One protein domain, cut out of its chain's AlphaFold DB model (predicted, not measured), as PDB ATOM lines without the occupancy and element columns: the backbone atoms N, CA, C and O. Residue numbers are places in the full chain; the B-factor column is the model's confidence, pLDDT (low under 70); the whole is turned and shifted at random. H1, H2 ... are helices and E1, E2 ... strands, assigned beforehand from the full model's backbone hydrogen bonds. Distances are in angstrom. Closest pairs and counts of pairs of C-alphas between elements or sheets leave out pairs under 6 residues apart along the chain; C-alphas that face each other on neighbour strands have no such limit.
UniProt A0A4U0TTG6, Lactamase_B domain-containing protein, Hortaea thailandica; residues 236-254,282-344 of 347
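AT A GLANCE: This is residues 236 to 254 and 282 to 344 of the 347 residues of the protein "Lactamase_B domain-containing protein" of Hortaea thailandica (UniProt A0A4U0TTG6). A small three-stranded antiparallel sheet sits at one end of an elongated model, with one end of H2 and the beginning of the short helix H3 packed on it. H2 leads away from the sheet, and its other end packs beside the beginning of H1, which carries the length onward; residues 246 to 254 of H1 stick out free. The printed part has 82 residues, with three named helices and three named strands in the order H1, H2, E1, E2, E3, H3; the sheet's order is E1, E2, E3, and the class is mixed, helices and strands. The whole is loose, with a radius of gyration of the C-alphas of 16.8 A, and spans 58 by 31 by 25 A.

IN THESE COORDINATES: Strand E1 is residues 303 to 309, 16.2 A long from first to last C-alpha, beginning at C-alpha 303 (-30.368, 20.477, 1.480). E2 is residues 312 to 318, 19.5 A, and E3 is residues 328 to 332, 13.6 A. H3, residues 333 to 342, 14.4 A, ends at C-alpha 342 (-13.680, 11.490, -5.067). H2 is residues 282 to 297, 22.2 A. H1 is residues 236 to 254, 27.2 A, beginning at C-alpha 236 (-11.454, 2.764, 10.877).

HOW THE PARTS SIT: E1, E2 and E3 form a meander, each strand the antiparallel neighbour of the one before. The hairpin of E1 and E2 has N 307 and O 314 within hydrogen-bond range at 2.8 A; the hairpin of E2 and E3 has N 317 and O 329 at 2.8 A. H2 and H3 on one face of this sheet make two layers, helices on one face of a sheet. H3 has a height over the sheet of 10.6 A; its closest C-alpha to E2 is that of Arg 333, 5.5 A from that of Phe 314. H2 and E3 are near each other, with 7 pairs of C-alphas within 10 A. H2 and H3 only just touch, with 3 pairs of C-alphas within 8 A, the closest those of Leu 297 and Arg 340 at 5.6 A; they stand about perpendicular, at 85 degrees. H2 touches H1 with residues 282 to 287 alone, the closest C-alphas being those of Ala 238 and Leu 286, 5.9 A; they run opposite ways at a shallow tilt of 29 degrees. H1 is apart from H3 and not on the sheet. In H1, H2 and H3 every O i to N i+4 pair is within hydrogen-bond range.

THE WHOLE: The C-alphas farthest apart are those of Ala 254 and Gly 311, 58.8 A. Residues 255 to 281 are cut out, and C-alphas 254 and 282 are 23.1 A apart across the cut. Of the links printed whole, none is long. The mean pLDDT of the printed part is 95.6, and no printed residue is under 70.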
ATOM      1  N   LYS A 236     -12.468   3.266   9.943       97.94
ATOM      2  CA  LYS A 236     -11.454   2.764  10.877       97.94
ATOM      3  C   LYS A 236     -12.029   2.563  12.281       97.94
ATOM      4  O   LYS A 236     -11.805   1.503  12.866       97.94
ATOM      5  N   LEU A 237     -12.795   3.527  12.799       98.62
ATOM      6  CA  LEU A 237     -13.485   3.377  14.085       98.62
ATOM      7  C   LEU A 237     -14.520   2.245  14.043       98.62
ATOM      8  O   LEU A 237     -14.561   1.433  14.961       98.62
ATOM      9  N   ALA A 238     -15.293   2.121  12.962       98.69
ATOM     10  CA  ALA A 238     -16.296   1.065  12.816       98.69
ATOM     11  C   ALA A 238     -15.669  -0.338  12.806       98.69
ATOM     12  O   ALA A 238     -16.179  -1.258  13.446       98.69
ATOM     13  N   VAL A 239     -14.531  -0.513  12.125       98.44
ATOM     14  CA  VAL A 239     -13.768  -1.770  12.160       98.44
ATOM     15  C   VAL A 239     -13.238  -2.051  13.565       98.44
ATOM     16  O   VAL A 239     -13.334  -3.190  14.026       98.44
ATOM     17  N   PHE A 240     -12.706  -1.037  14.250       98.50
ATOM     18  CA  PHE A 240     -12.215  -1.181  15.619       98.50
ATOM     19  C   PHE A 240     -13.333  -1.620  16.574       98.50
ATOM     20  O   PHE A 240     -13.194  -2.646  17.233       98.50
ATOM     21  N   VAL A 241     -14.465  -0.911  16.572       98.69
ATOM     22  CA  VAL A 241     -15.637  -1.213  17.410       98.69
ATOM     23  C   VAL A 241     -16.136  -2.638  17.188       98.69
ATOM     24  O   VAL A 241     -16.275  -3.390  18.150       98.69
ATOM     25  N   ARG A 242     -16.328  -3.056  15.929       98.50
ATOM     26  CA  ARG A 242     -16.742  -4.435  15.615       98.50
ATOM     27  C   ARG A 242     -15.739  -5.471  16.115       98.50
ATOM     28  O   ARG A 242     -16.133  -6.534  16.582       98.50
ATOM     29  N   THR A 243     -14.445  -5.167  16.026       98.00
ATOM     30  CA  THR A 243     -13.387  -6.072  16.495       98.00
ATOM     31  C   THR A 243     -13.405  -6.216  18.016       98.00
ATOM     32  O   THR A 243     -13.264  -7.329  18.517       98.00
ATOM     33  N   GLU A 244     -13.583  -5.123  18.756       98.00
ATOM     34  CA  GLU A 244     -13.665  -5.156  20.220       98.00
ATOM     35  C   GLU A 244     -14.942  -5.849  20.707       98.00
ATOM     36  O   GLU A 244     -14.863  -6.681  21.610       98.00
ATOM     37  N   ASN A 245     -16.087  -5.599  20.063       98.06
ATOM     38  CA  ASN A 245     -17.333  -6.318  20.346       98.06
ATOM     39  C   ASN A 245     -17.163  -7.828  20.135       98.06
ATOM     40  O   ASN A 245     -17.439  -8.606  21.042       98.06
ATOM     41  N   ALA A 246     -16.612  -8.248  18.990       96.75
ATOM     42  CA  ALA A 246     -16.384  -9.665  18.702       96.75
ATOM     43  C   ALA A 246     -15.412 -10.330  19.698       96.75
ATOM     44  O   ALA A 246     -15.561 -11.504  20.032       96.75
ATOM     45  N   ARG A 247     -14.407  -9.592  20.196       95.56
ATOM     46  CA  ARG A 247     -13.502 -10.084  21.251       95.56
ATOM     47  C   ARG A 247     -14.228 -10.278  22.579       95.56
ATOM     48  O   ARG A 247     -13.972 -11.275  23.249       95.56
ATOM     49  N   ALA A 248     -15.093  -9.340  22.955       94.12
ATOM     50  CA  ALA A 248     -15.889  -9.443  24.172       94.12
ATOM     51  C   ALA A 248     -16.896 -10.600  24.089       94.12
ATOM     52  O   ALA A 248     -17.015 -11.363  25.043       94.12
ATOM     53  N   GLU A 249     -17.544 -10.783  22.936       92.81
ATOM     54  CA  GLU A 249     -18.437 -11.915  22.661       92.81
ATOM     55  C   GLU A 249     -17.701 -13.252  22.811       92.81
ATOM     56  O   GLU A 249     -18.105 -14.089  23.614       92.81
ATOM     57  N   ALA A 250     -16.553 -13.414  22.146       91.19
ATOM     58  CA  ALA A 250     -15.758 -14.638  22.241       91.19
ATOM     59  C   ALA A 250     -15.241 -14.927  23.666       91.19
ATOM     60  O   ALA A 250     -15.104 -16.089  24.051       91.19
ATOM     61  N   ALA A 251     -14.928 -13.891  24.451       88.31
ATOM     62  CA  ALA A 251     -14.506 -14.052  25.843       88.31
ATOM     63  C   ALA A 251     -15.660 -14.520  26.745       88.31
ATOM     64  O   ALA A 251     -15.443 -15.377  27.597       88.31
ATOM     65  N   SER A 252     -16.867 -13.996  26.519       86.06
ATOM     66  CA  SER A 252     -18.092 -14.399  27.220       86.06
ATOM     67  C   SER A 252     -18.457 -15.852  26.911       86.06
ATOM     68  O   SER A 252     -18.656 -16.647  27.821       86.06
ATOM     69  N   GLU A 253     -18.441 -16.241  25.630       84.44
ATOM     70  CA  GLU A 253     -18.709 -17.625  25.204       84.44
ATOM     71  C   GLU A 253     -17.721 -18.628  25.827       84.44
ATOM     72  O   GLU A 253     -18.090 -19.752  26.172       84.44
ATOM     73  N   ALA A 254     -16.457 -18.225  25.995       81.38
ATOM     74  CA  ALA A 254     -15.449 -19.051  26.649       81.38
ATOM     75  C   ALA A 254     -15.678 -19.194  28.164       81.38
ATOM     76  O   ALA A 254     -15.299 -20.221  28.723       81.38
ATOM     77  N   GLY A 282     -21.915   1.621  19.955       98.56
ATOM     78  CA  GLY A 282     -20.923   2.083  18.996       98.56
ATOM     79  C   GLY A 282     -21.107   1.489  17.605       98.56
ATOM     80  O   GLY A 282     -20.858   2.168  16.611       98.56
ATOM     81  N   GLU A 283     -21.548   0.236  17.513       98.31
ATOM     82  CA  GLU A 283     -21.750  -0.417  16.223       98.31
ATOM     83  C   GLU A 283     -23.008   0.119  15.544       98.31
ATOM     84  O   GLU A 283     -22.978   0.423  14.351       98.31
ATOM     85  N   GLU A 284     -24.086   0.313  16.312       98.25
ATOM     86  CA  GLU A 284     -25.332   0.887  15.804       98.25
ATOM     87  C   GLU A 284     -25.139   2.316  15.290       98.25
ATOM     88  O   GLU A 284     -25.549   2.623  14.169       98.25
ATOM     89  N   ILE A 285     -24.503   3.196  16.074       98.50
ATOM     90  CA  ILE A 285     -24.355   4.605  15.681       98.50
ATOM     91  C   ILE A 285     -23.411   4.782  14.487       98.50
ATOM     92  O   ILE A 285     -23.673   5.620  13.625       98.50
ATOM     93  N   LEU A 286     -22.347   3.979  14.383       98.62
ATOM     94  CA  LEU A 286     -21.435   4.031  13.237       98.62
ATOM     95  C   LEU A 286     -22.081   3.453  11.972       98.62
ATOM     96  O   LEU A 286     -21.868   3.990  10.886       98.62
ATOM     97  N   ALA A 287     -22.911   2.412  12.094       98.25
ATOM     98  CA  ALA A 287     -23.699   1.906  10.970       98.25
ATOM     99  C   ALA A 287     -24.759   2.925  10.510       98.25
ATOM    100  O   ALA A 287     -24.954   3.118   9.307       98.25
ATOM    101  N   GLU A 288     -25.417   3.608  11.452       97.69
ATOM    102  CA  GLU A 288     -26.340   4.713  11.168       97.69
ATOM    103  C   GLU A 288     -25.622   5.851  10.424       97.69
ATOM    104  O   GLU A 288     -26.115   6.314   9.392       97.69
ATOM    105  N   LEU A 289     -24.421   6.230  10.880       98.19
ATOM    106  CA  LEU A 289     -23.579   7.253  10.255       98.19
ATOM    107  C   LEU A 289     -23.159   6.884   8.834       98.19
ATOM    108  O   LEU A 289     -23.260   7.705   7.920       98.19
ATOM    109  N   GLU A 290     -22.693   5.654   8.627       97.62
ATOM    110  CA  GLU A 290     -22.279   5.152   7.315       97.62
ATOM    111  C   GLU A 290     -23.451   5.192   6.325       97.62
ATOM    112  O   GLU A 290     -23.332   5.735   5.225       97.62
ATOM    113  N   GLN A 291     -24.624   4.705   6.736       97.12
ATOM    114  CA  GLN A 291     -25.822   4.740   5.898       97.12
ATOM    115  C   GLN A 291     -26.285   6.171   5.610       97.12
ATOM    116  O   GLN A 291     -26.684   6.478   4.483       97.12
ATOM    117  N   PHE A 292     -26.265   7.058   6.604       97.81
ATOM    118  CA  PHE A 292     -26.662   8.449   6.422       97.81
ATOM    119  C   PHE A 292     -25.705   9.191   5.478       97.81
ATOM    120  O   PHE A 292     -26.145   9.727   4.458       97.81
ATOM    121  N   SER A 293     -24.402   9.163   5.763       96.94
ATOM    122  CA  SER A 293     -23.370   9.838   4.966       96.94
ATOM    123  C   SER A 293     -23.339   9.345   3.516       96.94
ATOM    124  O   SER A 293     -23.302  10.161   2.592       96.94
ATOM    125  N   PHE A 294     -23.485   8.036   3.285       96.88
ATOM    126  CA  PHE A 294     -23.591   7.479   1.936       96.88
ATOM    127  C   PHE A 294     -24.786   8.052   1.161       96.88
ATOM    128  O   PHE A 294     -24.669   8.392  -0.020       96.88
ATOM    129  N   ARG A 295     -25.947   8.206   1.807       97.12
ATOM    130  CA  ARG A 295     -27.137   8.796   1.172       97.12
ATOM    131  C   ARG A 295     -26.971  10.292   0.905       97.12
ATOM    132  O   ARG A 295     -27.423  10.768  -0.139       97.12
ATOM    133  N   VAL A 296     -26.294  11.026   1.789       97.38
ATOM    134  CA  VAL A 296     -25.939  12.438   1.565       97.38
ATOM    135  C   VAL A 296     -25.024  12.576   0.341       97.38
ATOM    136  O   VAL A 296     -25.311  13.377  -0.557       97.38
ATOM    137  N   LEU A 297     -23.972  11.754   0.243       96.94
ATOM    138  CA  LEU A 297     -23.076  11.731  -0.918       96.94
ATOM    139  C   LEU A 297     -23.834  11.411  -2.209       96.94
ATOM    140  O   LEU A 297     -23.695  12.135  -3.191       96.94
ATOM    141  N   ASN A 298     -24.734  10.427  -2.179       96.31
ATOM    142  CA  ASN A 298     -25.586  10.053  -3.314       96.31
ATOM    143  C   ASN A 298     -26.721  11.042  -3.632       96.31
ATOM    144  O   ASN A 298     -27.603  10.717  -4.426       96.31
ATOM    145  N   LYS A 299     -26.736  12.237  -3.023       96.25
ATOM    146  CA  LYS A 299     -27.765  13.273  -3.242       96.25
ATOM    147  C   LYS A 299     -29.190  12.797  -2.900       96.25
ATOM    148  O   LYS A 299     -30.166  13.347  -3.400       96.25
ATOM    149  N   GLN A 300     -29.324  11.781  -2.043       95.94
ATOM    150  CA  GLN A 300     -30.615  11.237  -1.602       95.94
ATOM    151  C   GLN A 300     -31.173  11.970  -0.374       95.94
ATOM    152  O   GLN A 300     -32.357  11.843  -0.066       95.94
ATOM    153  N   VAL A 301     -30.333  12.741   0.320       97.38
ATOM    154  CA  VAL A 301     -30.731  13.613   1.429       97.38
ATOM    155  C   VAL A 301     -30.748  15.061   0.926       97.38
ATOM    156  O   VAL A 301     -29.739  15.515   0.377       97.38
ATOM    157  N   PRO A 302     -31.868  15.795   1.065       97.25
ATOM    158  CA  PRO A 302     -31.975  17.154   0.552       97.25
ATOM    159  C   PRO A 302     -31.177  18.152   1.399       97.25
ATOM    160  O   PRO A 302     -30.958  17.952   2.595       97.25
ATOM    161  N   VAL A 303     -30.803  19.268   0.771       98.19
ATOM    162  CA  VAL A 303     -30.368  20.477   1.480       98.19
ATOM    163  C   VAL A 303     -31.608  21.154   2.060       98.19
ATOM    164  O   VAL A 303     -32.545  21.455   1.320       98.19
ATOM    165  N   VAL A 304     -31.627  21.379   3.373       97.69
ATOM    166  CA  VAL A 304     -32.743  22.043   4.073       97.69
ATOM    167  C   VAL A 304     -32.446  23.500   4.426       97.69
ATOM    168  O   VAL A 304     -33.367  24.256   4.722       97.69
ATOM    169  N   SER A 305     -31.171  23.891   4.403       97.62
ATOM    170  CA  SER A 305     -30.703  25.248   4.687       97.62
ATOM    171  C   SER A 305     -29.403  25.519   3.935       97.62
ATOM    172  O   SER A 305     -28.586  24.610   3.789       97.62
ATOM    173  N   SER A 306     -29.223  26.760   3.485       98.12
ATOM    174  CA  SER A 306     -27.991  27.263   2.872       98.12
ATOM    175  C   SER A 306     -27.669  28.624   3.480       98.12
ATOM    176  O   SER A 306     -28.538  29.499   3.513       98.12
ATOM    177  N   GLN A 307     -26.445  28.809   3.968       97.25
ATOM    178  CA  GLN A 307     -26.011  30.020   4.666       97.25
ATOM    179  C   GLN A 307     -24.611  30.418   4.207       97.25
ATOM    180  O   GLN A 307     -23.740  29.567   4.065       97.25
ATOM    181  N   GLU A 308     -24.375  31.706   3.982       96.19
ATOM    182  CA  GLU A 308     -23.031  32.208   3.695       96.19
ATOM    183  C   GLU A 308     -22.319  32.549   5.009       96.19
ATOM    184  O   GLU A 308     -22.811  33.366   5.790       96.19
ATOM    185  N   ARG A 309     -21.162  31.927   5.259       90.56
ATOM    186  CA  ARG A 309     -20.285  32.204   6.404       90.56
ATOM    187  C   ARG A 309     -18.886  32.496   5.881       90.56
ATOM    188  O   ARG A 309     -18.333  31.708   5.122       90.56
ATOM    189  N   HIS A 310     -18.333  33.649   6.250       85.56
ATOM    190  CA  HIS A 310     -16.996  34.083   5.818       85.56
ATOM    191  C   HIS A 310     -16.782  34.051   4.288       85.56
ATOM    192  O   HIS A 310     -15.690  33.750   3.814       85.56
ATOM    193  N   GLY A 311     -17.823  34.356   3.501       91.69
ATOM    194  CA  GLY A 311     -17.762  34.330   2.034       91.69
ATOM    195  C   GLY A 311     -17.832  32.929   1.413       91.69
ATOM    196  O   GLY A 311     -17.645  32.786   0.205       91.69
ATOM    197  N   VAL A 312     -18.095  31.896   2.218       96.31
ATOM    198  CA  VAL A 312     -18.244  30.505   1.782       96.31
ATOM    199  C   VAL A 312     -19.669  30.042   2.047       96.31
ATOM    200  O   VAL A 312     -20.262  30.340   3.082       96.31
ATOM    201  N   LEU A 313     -20.242  29.310   1.096       97.94
ATOM    202  CA  LEU A 313     -21.594  28.783   1.213       97.94
ATOM    203  C   LEU A 313     -21.584  27.446   1.960       97.94
ATOM    204  O   LEU A 313     -21.002  26.469   1.486       97.94
ATOM    205  N   PHE A 314     -22.258  27.412   3.102       98.50
ATOM    206  CA  PHE A 314     -22.515  26.224   3.901       98.50
ATOM    207  C   PHE A 314     -23.913  25.703   3.598       98.50
ATOM    208  O   PHE A 314     -24.869  26.475   3.541       98.50
ATOM    209  N   ASP A 315     -24.032  24.392   3.437       98.62
ATOM    210  CA  ASP A 315     -25.313  23.710   3.288       98.62
ATOM    211  C   ASP A 315     -25.536  22.765   4.465       98.62
ATOM    212  O   ASP A 315     -24.594  22.154   4.969       98.62
ATOM    213  N   THR A 316     -26.796  22.609   4.869       98.56
ATOM    214  CA  THR A 316     -27.220  21.592   5.835       98.56
ATOM    215  C   THR A 316     -28.016  20.504   5.122       98.56
ATOM    216  O   THR A 316     -29.098  20.770   4.591       98.56
ATOM    217  N   TRP A 317     -27.515  19.268   5.141       98.44
ATOM    218  CA  TRP A 317     -28.205  18.081   4.636       98.44
ATOM    219  C   TRP A 317     -28.937  17.374   5.769       98.44
ATOM    220  O   TRP A 317     -28.324  16.955   6.752       98.44
ATOM    221  N   ARG A 318     -30.255  17.223   5.621       97.69
ATOM    222  CA  ARG A 318     -31.124  16.629   6.640       97.69
ATOM    223  C   ARG A 318     -32.326  15.964   5.987       97.69
ATOM    224  O   ARG A 318     -32.940  16.508   5.072       97.69
ATOM    225  N   GLU A 319     -32.694  14.788   6.474       95.69
ATOM    226  CA  GLU A 319     -33.918  14.129   6.027       95.69
ATOM    227  C   GLU A 319     -35.161  14.877   6.529       95.69
ATOM    228  O   GLU A 319     -35.255  15.281   7.690       95.69
ATOM    229  N   THR A 320     -36.146  15.038   5.647       90.12
ATOM    230  CA  THR A 320     -37.397  15.767   5.925       90.12
ATOM    231  C   THR A 320     -38.584  14.845   6.206       90.12
ATOM    232  O   THR A 320     -39.692  15.314   6.466       90.12
ATOM    233  N   THR A 321     -38.383  13.528   6.149       86.44
ATOM    234  CA  THR A 321     -39.440  12.544   6.397       86.44
ATOM    235  C   THR A 321     -39.713  12.396   7.897       86.44
ATOM    236  O   THR A 321     -38.857  12.656   8.738       86.44
ATOM    237  N   GLN A 322     -40.916  11.929   8.250       74.12
ATOM    238  CA  GLN A 322     -41.275  11.650   9.651       74.12
ATOM    239  C   GLN A 322     -40.441  10.518  10.275       74.12
ATOM    240  O   GLN A 322     -40.312  10.457  11.493       74.12
ATOM    241  N   LYS A 323     -39.882   9.622   9.452       80.94
ATOM    242  CA  LYS A 323     -38.962   8.553   9.868       80.94
ATOM    243  C   LYS A 323     -37.552   8.879   9.386       80.94
ATOM    244  O   LYS A 323     -37.023   8.185   8.518       80.94
ATOM    245  N   ARG A 324     -36.992   9.970   9.902       89.81
ATOM    246  CA  ARG A 324     -35.610  10.359   9.624       89.81
ATOM    247  C   ARG A 324     -34.637   9.720  10.604       89.81
ATOM    248  O   ARG A 324     -34.983   9.478  11.760       89.81
ATOM    249  N   THR A 325     -33.416   9.511  10.141       92.56
ATOM    250  CA  THR A 325     -32.256   9.324  11.012       92.56
ATOM    251  C   THR A 325     -32.069  10.567  11.891       92.56
ATOM    252  O   THR A 325     -32.378  11.683  11.458       92.56
ATOM    253  N   PRO A 326     -31.593  10.414  13.135       94.88
ATOM    254  CA  PRO A 326     -31.324  11.532  14.034       94.88
ATOM    255  C   PRO A 326     -29.979  12.202  13.702       94.88
ATOM    256  O   PRO A 326     -29.235  12.561  14.606       94.88
ATOM    257  N   MET A 327     -29.647  12.339  12.417       96.56
ATOM    258  CA  MET A 327     -28.382  12.888  11.935       96.56
ATOM    259  C   MET A 327     -28.632  13.989  10.904       96.56
ATOM    260  O   MET A 327     -29.544  13.913  10.074       96.56
ATOM    261  N   SER A 328     -27.775  15.001  10.928       98.00
ATOM    262  CA  SER A 328     -27.581  15.931   9.820       98.00
ATOM    263  C   SER A 328     -26.114  16.293   9.701       98.00
ATOM    264  O   SER A 328     -25.352  16.128  10.647       98.00
ATOM    265  N   ILE A 329     -25.722  16.764   8.520       98.50
ATOM    266  CA  ILE A 329     -24.383  17.294   8.264       98.50
ATOM    267  C   ILE A 329     -24.536  18.738   7.810       98.50
ATOM    268  O   ILE A 329     -25.380  19.025   6.957       98.50
ATOM    269  N   MET A 330     -23.709  19.627   8.345       98.38
ATOM    270  CA  MET A 330     -23.513  20.975   7.840       98.38
ATOM    271  C   MET A 330     -22.053  21.144   7.444       98.38
ATOM    272  O   MET A 330     -21.163  20.887   8.241       98.38
ATOM    273  N   ALA A 331     -21.803  21.561   6.209       98.38
ATOM    274  CA  ALA A 331     -20.442  21.710   5.704       98.38
ATOM    275  C   ALA A 331     -20.378  22.777   4.605       98.38
ATOM    276  O   ALA A 331     -21.398  23.044   3.951       98.38
ATOM    277  N   PRO A 332     -19.187  23.338   4.326       98.38
ATOM    278  CA  PRO A 332     -18.938  24.068   3.095       98.38
ATOM    279  C   PRO A 332     -19.355  23.218   1.893       98.38
ATOM    280  O   PRO A 332     -18.922  22.069   1.748       98.38
ATOM    281  N   ARG A 333     -20.165  23.783   0.992       98.06
ATOM    282  CA  ARG A 333     -20.654  23.081  -0.206       98.06
ATOM    283  C   ARG A 333     -19.513  22.454  -1.004       98.06
ATOM    284  O   ARG A 333     -19.634  21.320  -1.464       98.06
ATOM    285  N   GLN A 334     -18.397  23.170  -1.110       97.69
ATOM    286  CA  GLN A 334     -17.215  22.719  -1.832       97.69
ATOM    287  C   GLN A 334     -16.624  21.421  -1.257       97.69
ATOM    288  O   GLN A 334     -16.227  20.560  -2.036       97.69
ATOM    289  N   LEU A 335     -16.599  21.236   0.071       98.12
ATOM    290  CA  LEU A 335     -16.090  19.998   0.679       98.12
ATOM    291  C   LEU A 335     -16.984  18.799   0.333       98.12
ATOM    292  O   LEU A 335     -16.490  17.724  -0.006       98.12
ATOM    293  N   MET A 336     -18.305  19.000   0.335       98.12
ATOM    294  CA  MET A 336     -19.256  17.967  -0.085       98.12
ATOM    295  C   MET A 336     -19.106  17.621  -1.573       98.12
ATOM    296  O   MET A 336     -19.168  16.451  -1.948       98.12
ATOM    297  N   GLU A 337     -18.917  18.620  -2.438       97.62
ATOM    298  CA  GLU A 337     -18.686  18.413  -3.875       97.62
ATOM    299  C   GLU A 337     -17.387  17.640  -4.131       97.62
ATOM    300  O   GLU A 337     -17.404  16.661  -4.873       97.62
ATOM    301  N   GLN A 338     -16.300  17.991  -3.441       97.94
ATOM    302  CA  GLN A 338     -15.032  17.259  -3.509       97.94
ATOM    303  C   GLN A 338     -15.179  15.801  -3.067       97.94
ATOM    304  O   GLN A 338     -14.676  14.901  -3.740       97.94
ATOM    305  N   ALA A 339     -15.894  15.546  -1.966       98.19
ATOM    306  CA  ALA A 339     -16.155  14.185  -1.512       98.19
ATOM    307  C   ALA A 339     -16.977  13.399  -2.543       98.19
ATOM    308  O   ALA A 339     -16.632  12.268  -2.886       98.19
ATOM    309  N   ARG A 340     -18.030  14.004  -3.105       98.06
ATOM    310  CA  ARG A 340     -18.811  13.382  -4.182       98.06
ATOM    311  C   ARG A 340     -17.950  13.062  -5.394       98.06
ATOM    312  O   ARG A 340     -18.080  11.968  -5.933       98.06
ATOM    313  N   ASP A 341     -17.071  13.968  -5.802       97.88
ATOM    314  CA  ASP A 341     -16.160  13.742  -6.920       97.88
ATOM    315  C   ASP A 341     -15.198  12.588  -6.657       97.88
ATOM    316  O   ASP A 341     -15.066  11.693  -7.495       97.88
ATOM    317  N   PHE A 342     -14.598  12.551  -5.468       97.81
ATOM    318  CA  PHE A 342     -13.680  11.490  -5.067       97.81
ATOM    319  C   PHE A 342     -14.344  10.105  -5.070       97.81
ATOM    320  O   PHE A 342     -13.770   9.144  -5.582       97.81
ATOM    321  N   PHE A 343     -15.572  10.000  -4.554       96.50
ATOM    322  CA  PHE A 343     -16.314   8.736  -4.487       96.50
ATOM    323  C   PHE A 343     -17.141   8.421  -5.750       96.50
ATOM    324  O   PHE A 343     -17.831   7.405  -5.798       96.50
ATOM    325  N   GLY A 344     -17.070   9.248  -6.801       94.00
ATOM    326  CA  GLY A 344     -17.752   8.995  -8.078       94.00
ATOM    327  C   GLY A 344     -19.257   9.303  -8.090       94.00
ATOM    328  O   GLY A 344     -19.992   8.770  -8.924       94.00
TER     329      GLY A 344